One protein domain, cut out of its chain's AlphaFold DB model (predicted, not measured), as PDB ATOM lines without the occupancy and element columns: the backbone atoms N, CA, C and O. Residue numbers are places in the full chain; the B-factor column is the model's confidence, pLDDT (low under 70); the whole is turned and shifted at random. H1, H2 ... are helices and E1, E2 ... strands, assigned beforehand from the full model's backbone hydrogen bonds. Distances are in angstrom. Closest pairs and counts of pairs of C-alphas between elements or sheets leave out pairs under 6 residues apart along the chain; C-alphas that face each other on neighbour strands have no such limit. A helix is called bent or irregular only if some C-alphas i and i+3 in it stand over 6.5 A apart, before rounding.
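What this domain is: This is residues 188 to 250 and 259 to 314 of the 320 residues of an uncharacterized protein of Armillaria ostoyae (UniProt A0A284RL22). One twisted sheet of six strands is sandwiched between helices: H2 and H4 cover one face, H1 and H5 the other, in three layers. Two halves stand side by side, E3, E1 and E2 with H1 and H2 in one, E6, E4 and E5 with H4 and H5 in the other, and E2 pairs with E6 where they join; H3 packs on E1 with its Ile 242. The printed part has 119 residues with five named helices and six named strands, in the order E1 E2 H1 E3 H2 H3 E4 E5 H4 E6 H5. The sheet runs E3 E1 E2 E6 E4 E5, all antiparallel, and the class is mixed, helices and strands. The whole is compact, with a radius of gyration of the C-alphas of 13.2 A, and rounded, spanning 35 by 31 by 27 A.

Where its parts are: E1, residues 190 to 195, begins with C-alpha 190 at (246.546, 177.271, 227.038) and is 15.5 A long from first to last C-alpha. E2 is residues 198 to 202, H1 is residues 205 to 211, and E3, residues 219 to 223, is 13.6 A long. H2, residues 226 to 238, is 17.7 A long and begins with C-alpha 226 at (245.064, 171.256, 227.263). H3, residues 241 to 249, is 13.7 A long and irregular, but only just: C-alphas 246 and 249 are 6.52 A apart. After the cut come E4, residues 264 to 267, E5, residues 274 to 276, H4, residues 279 to 286, and E6, residues 294 to 297. H5, residues 300 to 312, is 18.1 A long and ends with C-alpha 312 at (265.650, 171.338, 216.559).

How they stand to each other: E1 and E2 form a hairpin, with N 193 and O 200 2.9 A apart. E3, an edge strand, pairs with E1 through N 221 and O 192, 2.9 A. E2 pairs with E6 through N 199 and O 296, 2.8 A, and E6 with E4 through N 295 and O 266, 2.9 A. E4 and E5 form the other hairpin, with N 267 and O 274 2.8 A apart. E2, H1 and E3, with E1 between the strands, make a split strand-helix-strand unit, two strands running the same way with a helix between them in the chain; E5, H4 and E6, with E4 between, make another, and both crossovers are right-handed. H1 runs along the strands at a height over the sheet of 9.3 A, over E2 and only just over E1, on which 3 of its C-alphas fall. On the opposite face H2 lies over E1 and E2 at 8.2 A; the closest C-alphas of H2 and E1 are those of Ala 229 and Val 192, 6.1 A. H4, on the same face as H2, lies over E4 at 8.6 A, and H2 and H4 are near each other. H5, on the same face as H1, runs along E4, at 1 degrees on the local plane; its closest C-alpha to E4 is that of Ala 303, 6.2 A from that of Phe 264. H1 and H5 are apart. H3 is close to H2 but not clearly touching, with the C-alphas of Ile 242 and Ala 236 6.3 A apart. In H1, H2, H4 and H5 every O i to N i+4 pair is within hydrogen-bond range; in H3 2 of 5 are, beside 3 of 6 O i to N i+3 pairs.

The domain as a whole: The two C-alphas farthest apart are those of Asp 188 and Asp 259, 40.0 A. Residues 251 to 258 are not printed, and C-alphas 250 and 259 are 13.1 A apart across the cut. Of the links that are printed whole, none is long. The mean pLDDT of the printed part is 84.4; residues 240 to 250, 259 to 261 and 289 to 290 are under 70, and H3 has a mean of 50.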
ATOM      1  N   ASP A 188     248.638 177.721 233.913       75.31
ATOM      2  CA  ASP A 188     247.207 177.743 234.244       75.31
ATOM      3  C   ASP A 188     246.328 177.950 232.998       75.31
ATOM      4  O   ASP A 188     245.097 177.916 233.086       75.31
ATOM      5  N   THR A 189     246.907 178.228 231.821       92.81
ATOM      6  CA  THR A 189     246.126 178.544 230.618       92.81
ATOM      7  C   THR A 189     246.861 178.211 229.322       92.81
ATOM      8  O   THR A 189     247.972 178.672 229.101       92.81
ATOM      9  N   TYR A 190     246.175 177.503 228.430       93.44
ATOM     10  CA  TYR A 190     246.546 177.271 227.038       93.44
ATOM     11  C   TYR A 190     245.811 178.259 226.132       93.44
ATOM     12  O   TYR A 190     244.616 178.502 226.309       93.44
ATOM     13  N   TRP A 191     246.490 178.805 225.136       95.06
ATOM     14  CA  TRP A 191     245.967 179.809 224.216       95.06
ATOM     15  C   TRP A 191     245.790 179.213 222.829       95.06
ATOM     16  O   TRP A 191     246.753 178.828 222.178       95.06
ATOM     17  N   VAL A 192     244.554 179.163 222.345       94.50
ATOM     18  CA  VAL A 192     244.266 178.771 220.963       94.50
ATOM     19  C   VAL A 192     244.154 180.032 220.123       94.50
ATOM     20  O   VAL A 192     243.313 180.883 220.412       94.50
ATOM     21  N   VAL A 193     244.972 180.135 219.080       93.88
ATOM     22  CA  VAL A 193     244.930 181.215 218.089       93.88
ATOM     23  C   VAL A 193     244.292 180.673 216.818       93.88
ATOM     24  O   VAL A 193     244.885 179.847 216.128       93.88
ATOM     25  N   THR A 194     243.080 181.133 216.509       91.38
ATOM     26  CA  THR A 194     242.314 180.726 215.316       91.38
ATOM     27  C   THR A 194     242.433 181.714 214.162       91.38
ATOM     28  O   THR A 194     242.089 181.380 213.035       91.38
ATOM     29  N   GLN A 195     242.909 182.926 214.441       89.94
ATOM     30  CA  GLN A 195     243.263 183.933 213.448       89.94
ATOM     31  C   GLN A 195     244.492 184.669 213.976       89.94
ATOM     32  O   GLN A 195     244.477 185.130 215.110       89.94
ATOM     33  N   GLY A 196     245.564 184.746 213.199       89.56
ATOM     34  CA  GLY A 196     246.843 185.320 213.628       89.56
ATOM     35  C   GLY A 196     247.935 185.024 212.608       89.56
ATOM     36  O   GLY A 196     247.682 184.267 211.678       89.56
ATOM     37  N   LYS A 197     249.134 185.594 212.772       89.19
ATOM     38  CA  LYS A 197     250.298 185.322 211.913       89.19
ATOM     39  C   LYS A 197     250.637 183.823 211.892       89.19
ATOM     40  O   LYS A 197     250.804 183.248 210.818       89.19
ATOM     41  N   ILE A 198     250.692 183.209 213.077       91.12
ATOM     42  CA  ILE A 198     250.859 181.765 213.260       91.12
ATOM     43  C   ILE A 198     249.718 181.268 214.148       91.12
ATOM     44  O   ILE A 198     249.556 181.689 215.296       91.12
ATOM     45  N   MET A 199     248.917 180.362 213.604       93.81
ATOM     46  CA  MET A 199     247.749 179.783 214.262       93.81
ATOM     47  C   MET A 199     248.101 178.422 214.868       93.81
ATOM     48  O   MET A 199     248.924 177.681 214.324       93.81
ATOM     49  N   GLY A 200     247.486 178.096 216.003       93.62
ATOM     50  CA  GLY A 200     247.810 176.898 216.775       93.62
ATOM     51  C   GLY A 200     247.470 177.021 218.257       93.62
ATOM     52  O   GLY A 200     246.750 177.931 218.671       93.62
ATOM     53  N   ILE A 201     248.004 176.093 219.053       93.88
ATOM     54  CA  ILE A 201     247.870 176.071 220.514       93.88
ATOM     55  C   ILE A 201     249.200 176.469 221.146       93.88
ATOM     56  O   ILE A 201     250.193 175.788 220.924       93.88
ATOM     57  N   TYR A 202     249.199 177.502 221.972       92.38
ATOM     58  CA  TYR A 202     250.348 177.967 222.742       92.38
ATOM     59  C   TYR A 202     250.116 177.684 224.223       92.38
ATOM     60  O   TYR A 202     248.982 177.741 224.703       92.38
ATOM     61  N   ASP A 203     251.169 177.376 224.954       91.38
ATOM     62  CA  ASP A 203     251.159 177.247 226.410       91.38
ATOM     63  C   ASP A 203     251.642 178.535 227.094       91.38
ATOM     64  O   ASP A 203     251.184 178.848 228.191       91.38
ATOM     65  N   ASP A 204     252.465 179.337 226.415       90.25
ATOM     66  CA  ASP A 204     252.904 180.648 226.882       90.25
ATOM     67  C   ASP A 204     252.161 181.807 226.189       90.25
ATOM     68  O   ASP A 204     252.001 181.874 224.966       90.25
ATOM     69  N   LYS A 205     251.667 182.752 226.998       91.00
ATOM     70  CA  LYS A 205     250.928 183.914 226.490       91.00
ATOM     71  C   LYS A 205     251.852 184.923 225.810       91.00
ATOM     72  O   LYS A 205     251.446 185.533 224.821       91.00
ATOM     73  N   ASP A 206     253.037 185.146 226.366       91.31
ATOM     74  CA  ASP A 206     253.965 186.166 225.886       91.31
ATOM     75  C   ASP A 206     254.551 185.735 224.536       91.31
ATOM     76  O   ASP A 206     254.591 186.534 223.604       91.31
ATOM     77  N   GLU A 207     254.905 184.458 224.391       89.50
ATOM     78  CA  GLU A 207     255.329 183.844 223.133       89.50
ATOM     79  C   GLU A 207     254.245 183.957 222.059       89.50
ATOM     80  O   GLU A 207     254.503 184.396 220.936       89.50
ATOM     81  N   MET A 208     253.005 183.617 222.411       92.75
ATOM     82  CA  MET A 208     251.863 183.736 221.514       92.75
ATOM     83  C   MET A 208     251.660 185.185 221.041       92.75
ATOM     84  O   MET A 208     251.390 185.413 219.856       92.75
ATOM     85  N   GLN A 209     251.812 186.166 221.937       91.94
ATOM     86  CA  GLN A 209     251.697 187.588 221.610       91.94
ATOM     87  C   GLN A 209     252.855 188.089 220.745       91.94
ATOM     88  O   GLN A 209     252.602 188.819 219.791       91.94
ATOM     89  N   ASP A 210     254.091 187.696 221.051       91.25
ATOM     90  CA  ASP A 210     255.290 188.065 220.290       91.25
ATOM     91  C   ASP A 210     255.229 187.490 218.870       91.25
ATOM     92  O   ASP A 210     255.375 188.209 217.882       91.25
ATOM     93  N   THR A 211     254.860 186.213 218.755       88.31
ATOM     94  CA  THR A 211     254.690 185.511 217.475       88.31
ATOM     95  C   THR A 211     253.622 186.165 216.600       88.31
ATOM     96  O   THR A 211     253.755 186.222 215.378       88.31
ATOM     97  N   ASN A 212     252.552 186.678 217.208       88.69
ATOM     98  CA  ASN A 212     251.444 187.318 216.499       88.69
ATOM     99  C   ASN A 212     251.511 188.854 216.518       88.69
ATOM    100  O   ASN A 212     250.550 189.518 216.115       88.69
ATOM    101  N   ALA A 213     252.635 189.430 216.948       88.94
ATOM    102  CA  ALA A 213     252.819 190.871 217.001       88.94
ATOM    103  C   ALA A 213     252.664 191.499 215.606       88.94
ATOM    104  O   ALA A 213     253.131 190.980 214.592       88.94
ATOM    105  N   GLY A 214     251.978 192.643 215.547       83.81
ATOM    106  CA  GLY A 214     251.716 193.363 214.296       83.81
ATOM    107  C   GLY A 214     250.577 192.792 213.443       83.81
ATOM    108  O   GLY A 214     250.191 193.420 212.455       83.81
ATOM    109  N   PHE A 215     249.972 191.664 213.826       82.81
ATOM    110  CA  PHE A 215     248.758 191.162 213.186       82.81
ATOM    111  C   PHE A 215     247.527 191.783 213.868       82.81
ATOM    112  O   PHE A 215     247.322 191.637 215.067       82.81
ATOM    113  N   HIS A 216     246.717 192.536 213.123       75.50
ATOM    114  CA  HIS A 216     245.679 193.396 213.720       75.50
ATOM    115  C   HIS A 216     244.359 192.659 214.004       75.50
ATOM    116  O   HIS A 216     243.502 193.167 214.718       75.50
ATOM    117  N   THR A 217     244.193 191.456 213.455       83.56
ATOM    118  CA  THR A 217     242.950 190.672 213.505       83.56
ATOM    119  C   THR A 217     243.120 189.371 214.285       83.56
ATOM    120  O   THR A 217     242.504 188.357 213.963       83.56
ATOM    121  N   VAL A 218     243.986 189.370 215.304       86.56
ATOM    122  CA  VAL A 218     244.264 188.149 216.066       86.56
ATOM    123  C   VAL A 218     243.023 187.731 216.860       86.56
ATOM    124  O   VAL A 218     242.563 188.458 217.739       86.56
ATOM    125  N   GLN A 219     242.502 186.538 216.574       90.31
ATOM    126  CA  GLN A 219     241.476 185.879 217.374       90.31
ATOM    127  C   GLN A 219     242.129 184.789 218.205       90.31
ATOM    128  O   GLN A 219     242.668 183.814 217.675       90.31
ATOM    129  N   MET A 220     242.050 184.959 219.519       92.75
ATOM    130  CA  MET A 220     242.612 184.026 220.481       92.75
ATOM    131  C   MET A 220     241.637 183.743 221.614       92.75
ATOM    132  O   MET A 220     240.825 184.593 221.989       92.75
ATOM    133  N   ARG A 221     241.747 182.550 222.192       95.00
ATOM    134  CA  ARG A 221     240.961 182.139 223.350       95.00
ATOM    135  C   ARG A 221     241.815 181.332 224.317       95.00
ATOM    136  O   ARG A 221     242.479 180.384 223.908       95.00
ATOM    137  N   GLY A 222     241.774 181.715 225.590       95.00
ATOM    138  CA  GLY A 222     242.413 180.980 226.679       95.00
ATOM    139  C   GLY A 222     241.536 179.831 227.183       95.00
ATOM    140  O   GLY A 222     240.311 179.961 227.258       95.00
ATOM    141  N   PHE A 223     242.168 178.721 227.549       94.25
ATOM    142  CA  PHE A 223     241.556 177.515 228.099       94.25
ATOM    143  C   PHE A 223     242.356 177.029 229.299       94.25
ATOM    144  O   PHE A 223     243.578 176.988 229.254       94.25
ATOM    145  N   THR A 224     241.679 176.606 230.360       93.00
ATOM    146  CA  THR A 224     242.337 176.141 231.593       93.00
ATOM    147  C   THR A 224     242.943 174.743 231.478       93.00
ATOM    148  O   THR A 224     243.753 174.358 232.312       93.00
ATOM    149  N   THR A 225     242.561 173.961 230.463       90.88
ATOM    150  CA  THR A 225     243.078 172.605 230.238       90.88
ATOM    151  C   THR A 225     243.517 172.413 228.792       90.88
ATOM    152  O   THR A 225     242.894 172.940 227.862       90.88
ATOM    153  N   LEU A 226     244.560 171.601 228.594       88.69
ATOM    154  CA  LEU A 226     245.064 171.256 227.263       88.69
ATOM    155  C   LEU A 226     243.990 170.548 226.434       88.69
ATOM    156  O   LEU A 226     243.832 170.835 225.253       88.69
ATOM    157  N   ASN A 227     243.197 169.669 227.052       90.69
ATOM    158  CA  ASN A 227     242.133 168.938 226.359       90.69
ATOM    159  C   ASN A 227     241.036 169.868 225.820       90.69
ATOM    160  O   ASN A 227     240.560 169.668 224.701       90.69
ATOM    161  N   ALA A 228     240.675 170.925 226.557       92.31
ATOM    162  CA  ALA A 228     239.726 171.919 226.065       92.31
ATOM    163  C   ALA A 228     240.314 172.747 224.910       92.31
ATOM    164  O   ALA A 228     239.633 172.963 223.907       92.31
ATOM    165  N   ALA A 229     241.587 173.146 225.015       92.56
ATOM    166  CA  ALA A 229     242.296 173.828 223.933       92.56
ATOM    167  C   ALA A 229     242.391 172.951 222.675       92.56
ATOM    168  O   ALA A 229     242.107 173.419 221.574       92.56
ATOM    169  N   ARG A 230     242.712 171.662 222.836       90.75
ATOM    170  CA  ARG A 230     242.755 170.665 221.759       90.75
ATOM    171  C   ARG A 230     241.411 170.523 221.073       90.75
ATOM    172  O   ARG A 230     241.367 170.631 219.857       90.75
ATOM    173  N   GLY A 231     240.327 170.340 221.824       90.25
ATOM    174  CA  GLY A 231     238.987 170.234 221.246       90.25
ATOM    175  C   GLY A 231     238.577 171.496 220.481       90.25
ATOM    176  O   GLY A 231     238.018 171.408 219.390       90.25
ATOM    177  N   ALA A 232     238.901 172.677 221.016       91.19
ATOM    178  CA  ALA A 232     238.628 173.943 220.343       91.19
ATOM    179  C   ALA A 232     239.459 174.123 219.066       91.19
ATOM    180  O   ALA A 232     238.921 174.550 218.045       91.19
ATOM    181  N   TRP A 233     240.748 173.783 219.114       92.31
ATOM    182  CA  TRP A 233     241.632 173.842 217.958       92.31
ATOM    183  C   TRP A 233     241.210 172.841 216.888       92.31
ATOM    184  O   TRP A 233     241.031 173.236 215.742       92.31
ATOM    185  N   ASP A 234     240.962 171.586 217.271       89.25
ATOM    186  CA  ASP A 234     240.519 170.515 216.379       89.25
ATOM    187  C   ASP A 234     239.240 170.892 215.634       89.25
ATOM    188  O   ASP A 234     239.164 170.805 214.409       89.25
ATOM    189  N   HIS A 235     238.274 171.447 216.363       87.38
ATOM    190  CA  HIS A 235     237.070 171.999 215.764       87.38
ATOM    191  C   HIS A 235     237.361 173.183 214.828       87.38
ATOM    192  O   HIS A 235     236.672 173.351 213.826       87.38
ATOM    193  N   ALA A 236     238.327 174.046 215.140       87.50
ATOM    194  CA  ALA A 236     238.619 175.219 214.325       87.50
ATOM    195  C   ALA A 236     239.273 174.841 212.986       87.50
ATOM    196  O   ALA A 236     238.782 175.263 211.936       87.50
ATOM    197  N   TRP A 237     240.336 174.030 213.006       85.50
ATOM    198  CA  TRP A 237     241.106 173.725 211.799       85.50
ATOM    199  C   TRP A 237     240.414 172.710 210.884       85.50
ATOM    200  O   TRP A 237     240.447 172.898 209.672       85.50
ATOM    201  N   ARG A 238     239.696 171.715 211.435       82.88
ATOM    202  CA  ARG A 238     238.973 170.715 210.622       82.88
ATOM    203  C   ARG A 238     237.734 171.258 209.924       82.88
ATOM    204  O   ARG A 238     237.367 170.759 208.868       82.88
ATOM    205  N   ASN A 239     237.066 172.259 210.497       72.44
ATOM    206  CA  ASN A 239     235.805 172.770 209.948       72.44
ATOM    207  C   ASN A 239     235.985 173.727 208.760       72.44
ATOM    208  O   ASN A 239     235.072 174.503 208.485       72.44
ATOM    209  N   GLU A 240     237.157 173.749 208.113       57.41
ATOM    210  CA  GLU A 240     237.546 174.667 207.026       57.41
ATOM    211  C   GLU A 240     237.383 176.165 207.346       57.41
ATOM    212  O   GLU A 240     237.792 177.013 206.563       57.41
ATOM    213  N   LYS A 241     236.855 176.539 208.517       61.66
ATOM    214  CA  LYS A 241     236.606 177.930 208.906       61.66
ATOM    215  C   LYS A 241     237.892 178.714 209.089       61.66
ATOM    216  O   LYS A 241     237.877 179.907 208.840       61.66
ATOM    217  N   ILE A 242     239.004 178.073 209.452       65.69
ATOM    218  CA  ILE A 242     240.311 178.745 209.439       65.69
ATOM    219  C   ILE A 242     240.739 179.063 207.998       65.69
ATOM    220  O   ILE A 242     241.192 180.175 207.729       65.69
ATOM    221  N   ALA A 243     240.506 178.141 207.059       50.44
ATOM    222  CA  ALA A 243     240.732 178.380 205.634       50.44
ATOM    223  C   ALA A 243     239.753 179.417 205.055       50.44
ATOM    224  O   ALA A 243     240.122 180.179 204.172       50.44
ATOM    225  N   TYR A 244     238.535 179.514 205.592       48.69
ATOM    226  CA  TYR A 244     237.553 180.516 205.187       48.69
ATOM    227  C   TYR A 244     237.822 181.888 205.815       48.69
ATOM    228  O   TYR A 244     237.666 182.894 205.145       48.69
ATOM    229  N   CYS A 245     238.264 181.993 207.069       45.47
ATOM    230  CA  CYS A 245     238.546 183.279 207.724       45.47
ATOM    231  C   CYS A 245     239.783 183.994 207.158       45.47
ATOM    232  O   CYS A 245     239.891 185.212 207.295       45.47
ATOM    233  N   ALA A 246     240.652 183.273 206.445       47.47
ATOM    234  CA  ALA A 246     241.615 183.846 205.508       47.47
ATOM    235  C   ALA A 246     240.999 184.839 204.522       47.47
ATOM    236  O   ALA A 246     241.588 185.883 204.247       47.47
ATOM    237  N   SER A 247     239.787 184.548 204.046       41.69
ATOM    238  CA  SER A 247     239.066 185.382 203.082       41.69
ATOM    239  C   SER A 247     238.568 186.714 203.651       41.69
ATOM    240  O   SER A 247     238.242 187.625 202.898       41.69
ATOM    241  N   GLY A 248     238.525 186.869 204.980       42.16
ATOM    242  CA  GLY A 248     237.940 188.038 205.647       42.16
ATOM    243  C   GLY A 248     238.834 189.280 205.707       42.16
ATOM    244  O   GLY A 248     238.418 190.293 206.264       42.16
ATOM    245  N   LEU A 249     240.060 189.225 205.174       44.97
ATOM    246  CA  LEU A 249     241.021 190.337 205.224       44.97
ATOM    247  C   LEU A 249     240.852 191.376 204.101       44.97
ATOM    248  O   LEU A 249     241.607 192.345 204.058       44.97
ATOM    249  N   SER A 250     239.850 191.239 203.232       36.72
ATOM    250  CA  SER A 250     239.463 192.298 202.298       36.72
ATOM    251  C   SER A 250     237.953 192.479 202.327       36.72
ATOM    252  O   SER A 250     237.201 191.659 201.809       36.72
ATOM    253  N   ASP A 259     241.018 182.877 195.476       55.22
ATOM    254  CA  ASP A 259     241.820 181.810 194.862       55.22
ATOM    255  C   ASP A 259     243.327 181.900 195.176       55.22
ATOM    256  O   ASP A 259     244.083 180.979 194.872       55.22
ATOM    257  N   ASN A 260     243.783 182.988 195.810       58.25
ATOM    258  CA  ASN A 260     245.208 183.271 196.003       58.25
ATOM    259  C   ASN A 260     245.713 183.143 197.447       58.25
ATOM    260  O   ASN A 260     246.901 183.378 197.681       58.25
ATOM    261  N   ILE A 261     244.863 182.812 198.423       68.06
ATOM    262  CA  ILE A 261     245.325 182.710 199.814       68.06
ATOM    263  C   ILE A 261     245.827 181.288 200.091       68.06
ATOM    264  O   ILE A 261     245.067 180.398 200.466       68.06
ATOM    265  N   GLU A 262     247.129 181.078 199.885       81.31
ATOM    266  CA  GLU A 262     247.813 179.813 200.174       81.31
ATOM    267  C   GLU A 262     248.159 179.737 201.672       81.31
ATOM    268  O   GLU A 262     248.947 180.530 202.187       81.31
ATOM    269  N   LEU A 263     247.555 178.779 202.380       88.44
ATOM    270  CA  LEU A 263     247.910 178.453 203.762       88.44
ATOM    271  C   LEU A 263     248.958 177.341 203.799       88.44
ATOM    272  O   LEU A 263     248.870 176.356 203.063       88.44
ATOM    273  N   PHE A 264     249.910 177.472 204.720       92.25
ATOM    274  CA  PHE A 264     250.948 176.478 204.962       92.25
ATOM    275  C   PHE A 264     250.688 175.778 206.290       92.25
ATOM    276  O   PHE A 264     250.678 176.400 207.352       92.25
ATOM    277  N   TRP A 265     250.481 174.470 206.217       93.50
ATOM    278  CA  TRP A 265     250.129 173.614 207.337       93.50
ATOM    279  C   TRP A 265     251.383 172.890 207.811       93.50
ATOM    280  O   TRP A 265     251.936 172.057 207.097       93.50
ATOM    281  N   VAL A 266     251.866 173.219 209.001       94.31
ATOM    282  CA  VAL A 266     253.085 172.638 209.562       94.31
ATOM    283  C   VAL A 266     252.702 171.590 210.594       94.31
ATOM    284  O   VAL A 266     252.219 171.912 211.677       94.31
ATOM    285  N   VAL A 267     252.909 170.328 210.235       93.56
ATOM    286  CA  VAL A 267     252.702 169.170 211.105       93.56
ATOM    287  C   VAL A 267     254.020 168.892 211.816       93.56
ATOM    288  O   VAL A 267     254.970 168.418 211.193       93.56
ATOM    289  N   LEU A 268     254.099 169.223 213.105       90.62
ATOM    290  CA  LEU A 268     255.311 169.010 213.900       90.62
ATOM    291  C   LEU A 268     255.449 167.545 214.336       90.62
ATOM    292  O   LEU A 268     256.558 167.034 214.379       90.62
ATOM    293  N   GLU A 269     254.334 166.860 214.587       87.94
ATOM    294  CA  GLU A 269     254.271 165.426 214.893       87.94
ATOM    295  C   GLU A 269     253.039 164.825 214.209       87.94
ATOM    296  O   GLU A 269     251.983 165.458 214.141       87.94
ATOM    297  N   GLY A 270     253.176 163.612 213.681       87.81
ATOM    298  CA  GLY A 270     252.122 162.918 212.950       87.81
ATOM    299  C   GLY A 270     252.680 161.761 212.128       87.81
ATOM    300  O   GLY A 270     253.852 161.406 212.247       87.81
ATOM    301  N   ILE A 271     251.844 161.197 211.257       89.69
ATOM    302  CA  ILE A 271     252.233 160.162 210.286       89.69
ATOM    303  C   ILE A 271     253.292 160.707 209.322       89.69
ATOM    304  O   ILE A 271     254.261 160.020 209.007       89.69
ATOM    305  N   THR A 272     253.105 161.947 208.854       91.50
ATOM    306  CA  THR A 272     254.005 162.582 207.878       91.50
ATOM    307  C   THR A 272     254.355 164.015 208.301       91.50
ATOM    308  O   THR A 272     253.783 164.974 207.774       91.50
ATOM    309  N   PRO A 273     255.272 164.202 209.269       92.06
ATOM    310  CA  PRO A 273     255.659 165.531 209.733       92.06
ATOM    311  C   PRO A 273     256.261 166.388 208.610       92.06
ATOM    312  O   PRO A 273     256.955 165.882 207.725       92.06
ATOM    313  N   GLY A 274     256.023 167.697 208.650       93.50
ATOM    314  CA  GLY A 274     256.524 168.650 207.662       93.50
ATOM    315  C   GLY A 274     255.512 169.716 207.254       93.50
ATOM    316  O   GLY A 274     254.491 169.910 207.909       93.50
ATOM    317  N   ILE A 275     255.832 170.430 206.174       95.19
ATOM    318  CA  ILE A 275     254.995 171.500 205.622       95.19
ATOM    319  C   ILE A 275     254.124 170.929 204.507       95.19
ATOM    320  O   ILE A 275     254.632 170.379 203.529       95.19
ATOM    321  N   HIS A 276     252.822 171.138 204.627       92.62
ATOM    322  CA  HIS A 276     251.795 170.722 203.685       92.62
ATOM    323  C   HIS A 276     251.065 171.958 203.154       92.62
ATOM    324  O   HIS A 276     250.904 172.954 203.856       92.62
ATOM    325  N   ARG A 277     250.640 171.913 201.891       90.12
ATOM    326  CA  ARG A 277     249.913 173.016 201.223       90.12
ATOM    327  C   ARG A 277     248.433 172.713 201.022       90.12
ATOM    328  O   ARG A 277     247.649 173.594 200.696       90.12
ATOM    329  N   ASN A 278     248.059 171.451 201.199       86.88
ATOM    330  CA  ASN A 278     246.706 170.966 201.011       86.88
ATOM    331  C   ASN A 278     246.139 170.522 202.361       86.88
ATOM    332  O   ASN A 278     246.789 169.784 203.107       86.88
ATOM    333  N   HIS A 279     244.918 170.958 202.664       85.38
ATOM    334  CA  HIS A 279     244.215 170.566 203.881       85.38
ATOM    335  C   HIS A 279     243.995 169.045 203.959       85.38
ATOM    336  O   HIS A 279     244.226 168.451 205.006       85.38
ATOM    337  N   ALA A 280     243.637 168.386 202.852       85.50
ATOM    338  CA  ALA A 280     243.444 166.937 202.806       85.50
ATOM    339  C   ALA A 280     244.748 166.165 203.072       85.50
ATOM    340  O   ALA A 280     244.747 165.213 203.852       85.50
ATOM    341  N   ASP A 281     245.867 166.612 202.490       88.12
ATOM    342  CA  ASP A 281     247.185 166.016 202.753       88.12
ATOM    343  C   ASP A 281     247.582 166.215 204.220       88.12
ATOM    344  O   ASP A 281     248.090 165.299 204.860       88.12
ATOM    345  N   THR A 282     247.265 167.382 204.785       89.62
ATOM    346  CA  THR A 282     247.498 167.691 206.202       89.62
ATOM    347  C   THR A 282     246.685 166.782 207.120       89.62
ATOM    348  O   THR A 282     247.232 166.241 208.076       89.62
ATOM    349  N   MET A 283     245.397 166.564 206.826       86.31
ATOM    350  CA  MET A 283     244.546 165.629 207.575       86.31
ATOM    351  C   MET A 283     245.165 164.225 207.604       86.31
ATOM    352  O   MET A 283     245.230 163.597 208.659       86.31
ATOM    353  N   ALA A 284     245.665 163.750 206.459       89.00
ATOM    354  CA  ALA A 284     246.353 162.464 206.367       89.00
ATOM    355  C   ALA A 284     247.705 162.466 207.103       89.00
ATOM    356  O   ALA A 284     248.078 161.470 207.717       89.00
ATOM    357  N   ALA A 285     248.430 163.583 207.069       89.62
ATOM    358  CA  ALA A 285     249.742 163.729 207.682       89.62
ATOM    359  C   ALA A 285     249.701 163.808 209.214       89.62
ATOM    360  O   ALA A 285     250.580 163.239 209.857       89.62
ATOM    361  N   VAL A 286     248.703 164.477 209.797       88.44
ATOM    362  CA  VAL A 286     248.491 164.529 211.256       88.44
ATOM    363  C   VAL A 286     248.081 163.151 211.787       88.44
ATOM    364  O   VAL A 286     248.554 162.726 212.841       88.44
ATOM    365  N   GLY A 287     247.241 162.427 211.042       83.44
ATOM    366  CA  GLY A 287     246.649 161.168 211.492       83.44
ATOM    367  C   GLY A 287     245.556 161.371 212.550       83.44
ATOM    368  O   GLY A 287     245.040 162.471 212.739       83.44
ATOM    369  N   GLU A 288     245.179 160.296 213.244       72.75
ATOM    370  CA  GLU A 288     244.042 160.320 214.181       72.75
ATOM    371  C   GLU A 288     244.350 160.999 215.526       72.75
ATOM    372  O   GLU A 288     243.419 161.419 216.213       72.75
ATOM    373  N   TYR A 289     245.625 161.139 215.907       61.47
ATOM    374  CA  TYR A 289     245.954 161.256 217.329       61.47
ATOM    375  C   TYR A 289     246.461 162.608 217.828       61.47
ATOM    376  O   TYR A 289     246.421 162.795 219.040       61.47
ATOM    377  N   ASN A 290     246.892 163.569 216.993       68.75
ATOM    378  CA  ASN A 290     247.544 164.757 217.570       68.75
ATOM    379  C   ASN A 290     247.455 166.088 216.784       68.75
ATOM    380  O   ASN A 290     248.459 166.633 216.330       68.75
ATOM    381  N   PRO A 291     246.270 166.727 216.735       72.44
ATOM    382  CA  PRO A 291     246.100 168.056 216.132       72.44
ATOM    383  C   PRO A 291     246.820 169.195 216.882       72.44
ATOM    384  O   PRO A 291     246.962 170.292 216.352       72.44
ATOM    385  N   TYR A 292     247.267 168.975 218.123       73.56
ATOM    386  CA  TYR A 292     247.914 170.000 218.960       73.56
ATOM    387  C   TYR A 292     249.262 170.498 218.408       73.56
ATOM    388  O   TYR A 292     249.664 171.629 218.686       73.56
ATOM    389  N   LEU A 293     249.922 169.664 217.603       84.62
ATOM    390  CA  LEU A 293     251.193 169.943 216.936       84.62
ATOM    391  C   LEU A 293     251.036 170.342 215.475       84.62
ATOM    392  O   LEU A 293     252.017 170.449 214.741       84.62
ATOM    393  N   LEU A 294     249.802 170.622 215.067       90.50
ATOM    394  CA  LEU A 294     249.533 171.346 213.844       90.50
ATOM    395  C   LEU A 294     249.654 172.851 214.112       90.50
ATOM    396  O   LEU A 294     249.030 173.396 215.029       90.50
ATOM    397  N   ARG A 295     250.437 173.524 213.275       91.69
ATOM    398  CA  ARG A 295     250.494 174.983 213.160       91.69
ATOM    399  C   ARG A 295     250.098 175.392 211.752       91.69
ATOM    400  O   ARG A 295     250.316 174.640 210.806       91.69
ATOM    401  N   ILE A 296     249.527 176.580 211.601       91.62
ATOM    402  CA  ILE A 296     249.137 177.107 210.289       91.62
ATOM    403  C   ILE A 296     249.721 178.508 210.134       91.62
ATOM    404  O   ILE A 296     249.563 179.344 211.023       91.62
ATOM    405  N   ALA A 297     250.384 178.758 209.008       92.06
ATOM    406  CA  ALA A 297     251.018 180.030 208.681       92.06
ATOM    407  C   ALA A 297     250.528 180.578 207.330       92.06
ATOM    408  O   ALA A 297     250.146 179.821 206.436       92.06
ATOM    409  N   TRP A 298     250.581 181.905 207.174       89.00
ATOM    410  CA  TRP A 298     250.194 182.607 205.937       89.00
ATOM    411  C   TRP A 298     251.269 182.617 204.855       89.00
ATOM    412  O   TRP A 298     250.991 182.955 203.710       89.00
ATOM    413  N   ASN A 299     252.520 182.340 205.214       89.75
ATOM    414  CA  ASN A 299     253.622 182.371 204.268       89.75
ATOM    415  C   ASN A 299     254.612 181.235 204.530       89.75
ATOM    416  O   ASN A 299     254.707 180.683 205.627       89.75
ATOM    417  N   MET A 300     255.367 180.912 203.485       92.19
ATOM    418  CA  MET A 300     256.319 179.808 203.503       92.19
ATOM    419  C   MET A 300     257.505 180.062 204.450       92.19
ATOM    420  O   MET A 300     258.068 179.109 204.977       92.19
ATOM    421  N   ALA A 301     257.905 181.320 204.663       93.00
ATOM    422  CA  ALA A 301     259.048 181.646 205.517       93.00
ATOM    423  C   ALA A 301     258.757 181.309 206.986       93.00
ATOM    424  O   ALA A 301     259.531 180.579 207.603       93.00
ATOM    425  N   ASP A 302     257.601 181.739 207.493       92.25
ATOM    426  CA  ASP A 302     257.124 181.387 208.832       92.25
ATOM    427  C   ASP A 302     256.911 179.869 208.952       92.25
ATOM    428  O   ASP A 302     257.253 179.266 209.965       92.25
ATOM    429  N   ALA A 303     256.407 179.212 207.901       94.12
ATOM    430  CA  ALA A 303     256.246 177.759 207.899       94.12
ATOM    431  C   ALA A 303     257.586 177.013 208.048       94.12
ATOM    432  O   ALA A 303     257.671 176.039 208.798       94.12
ATOM    433  N   TYR A 304     258.644 177.478 207.373       94.62
ATOM    434  CA  TYR A 304     259.997 176.944 207.542       94.62
ATOM    435  C   TYR A 304     260.582 177.249 208.916       94.62
ATOM    436  O   TYR A 304     261.280 176.403 209.466       94.62
ATOM    437  N   GLU A 305     260.311 178.422 209.483       92.81
ATOM    438  CA  GLU A 305     260.734 178.758 210.843       92.81
ATOM    439  C   GLU A 305     260.123 177.782 211.859       92.81
ATOM    440  O   GLU A 305     260.854 177.167 212.637       92.81
ATOM    441  N   ILE A 306     258.813 177.538 211.762       92.38
ATOM    442  CA  ILE A 306     258.100 176.559 212.592       92.38
ATOM    443  C   ILE A 306     258.654 175.144 212.369       92.38
ATOM    444  O   ILE A 306     258.887 174.414 213.331       92.38
ATOM    445  N   GLN A 307     258.895 174.738 211.117       93.44
ATOM    446  CA  GLN A 307     259.462 173.423 210.808       93.44
ATOM    447  C   GLN A 307     260.869 173.259 211.396       93.44
ATOM    448  O   GLN A 307     261.152 172.243 212.023       93.44
ATOM    449  N   ASN A 308     261.749 174.243 211.209       90.75
ATOM    450  CA  ASN A 308     263.117 174.222 211.728       90.75
ATOM    451  C   ASN A 308     263.132 174.156 213.251       90.75
ATOM    452  O   ASN A 308     263.913 173.395 213.819       90.75
ATOM    453  N   TRP A 309     262.227 174.892 213.895       88.12
ATOM    454  CA  TRP A 309     261.990 174.765 215.324       88.12
ATOM    455  C   TRP A 309     261.550 173.334 215.690       88.12
ATOM    456  O   TRP A 309     262.133 172.724 216.583       88.12
ATOM    457  N   GLY A 310     260.605 172.741 214.957       86.31
ATOM    458  CA  GLY A 310     260.173 171.356 215.178       86.31
ATOM    459  C   GLY A 310     261.301 170.330 215.030       86.31
ATOM    460  O   GLY A 310     261.373 169.365 215.790       86.31
ATOM    461  N   ILE A 311     262.218 170.549 214.086       88.12
ATOM    462  CA  ILE A 311     263.407 169.707 213.888       88.12
ATOM    463  C   ILE A 311     264.375 169.861 215.062       88.12
ATOM    464  O   ILE A 311     264.846 168.858 215.596       88.12
ATOM    465  N   SER A 312     264.678 171.096 215.483       85.44
ATOM    466  CA  SER A 312     265.650 171.338 216.559       85.44
ATOM    467  C   SER A 312     265.203 170.769 217.906       85.44
ATOM    468  O   SER A 312     266.048 170.491 218.750       85.44
ATOM    469  N   HIS A 313     263.896 170.567 218.091       79.81
ATOM    470  CA  HIS A 313     263.303 169.978 219.296       79.81
ATOM    471  C   HIS A 313     262.982 168.482 219.140       79.81
ATOM    472  O   HIS A 313     262.387 167.879 220.027       79.81
ATOM    473  N   GLY A 314     263.370 167.858 218.021       85.31
ATOM    474  CA  GLY A 314     263.185 166.422 217.800       85.31
ATOM    475  C   GLY A 314     261.735 165.981 217.563       85.31
ATOM    476  O   GLY A 314     261.477 164.776 217.550       85.31
TER     477      GLY A 314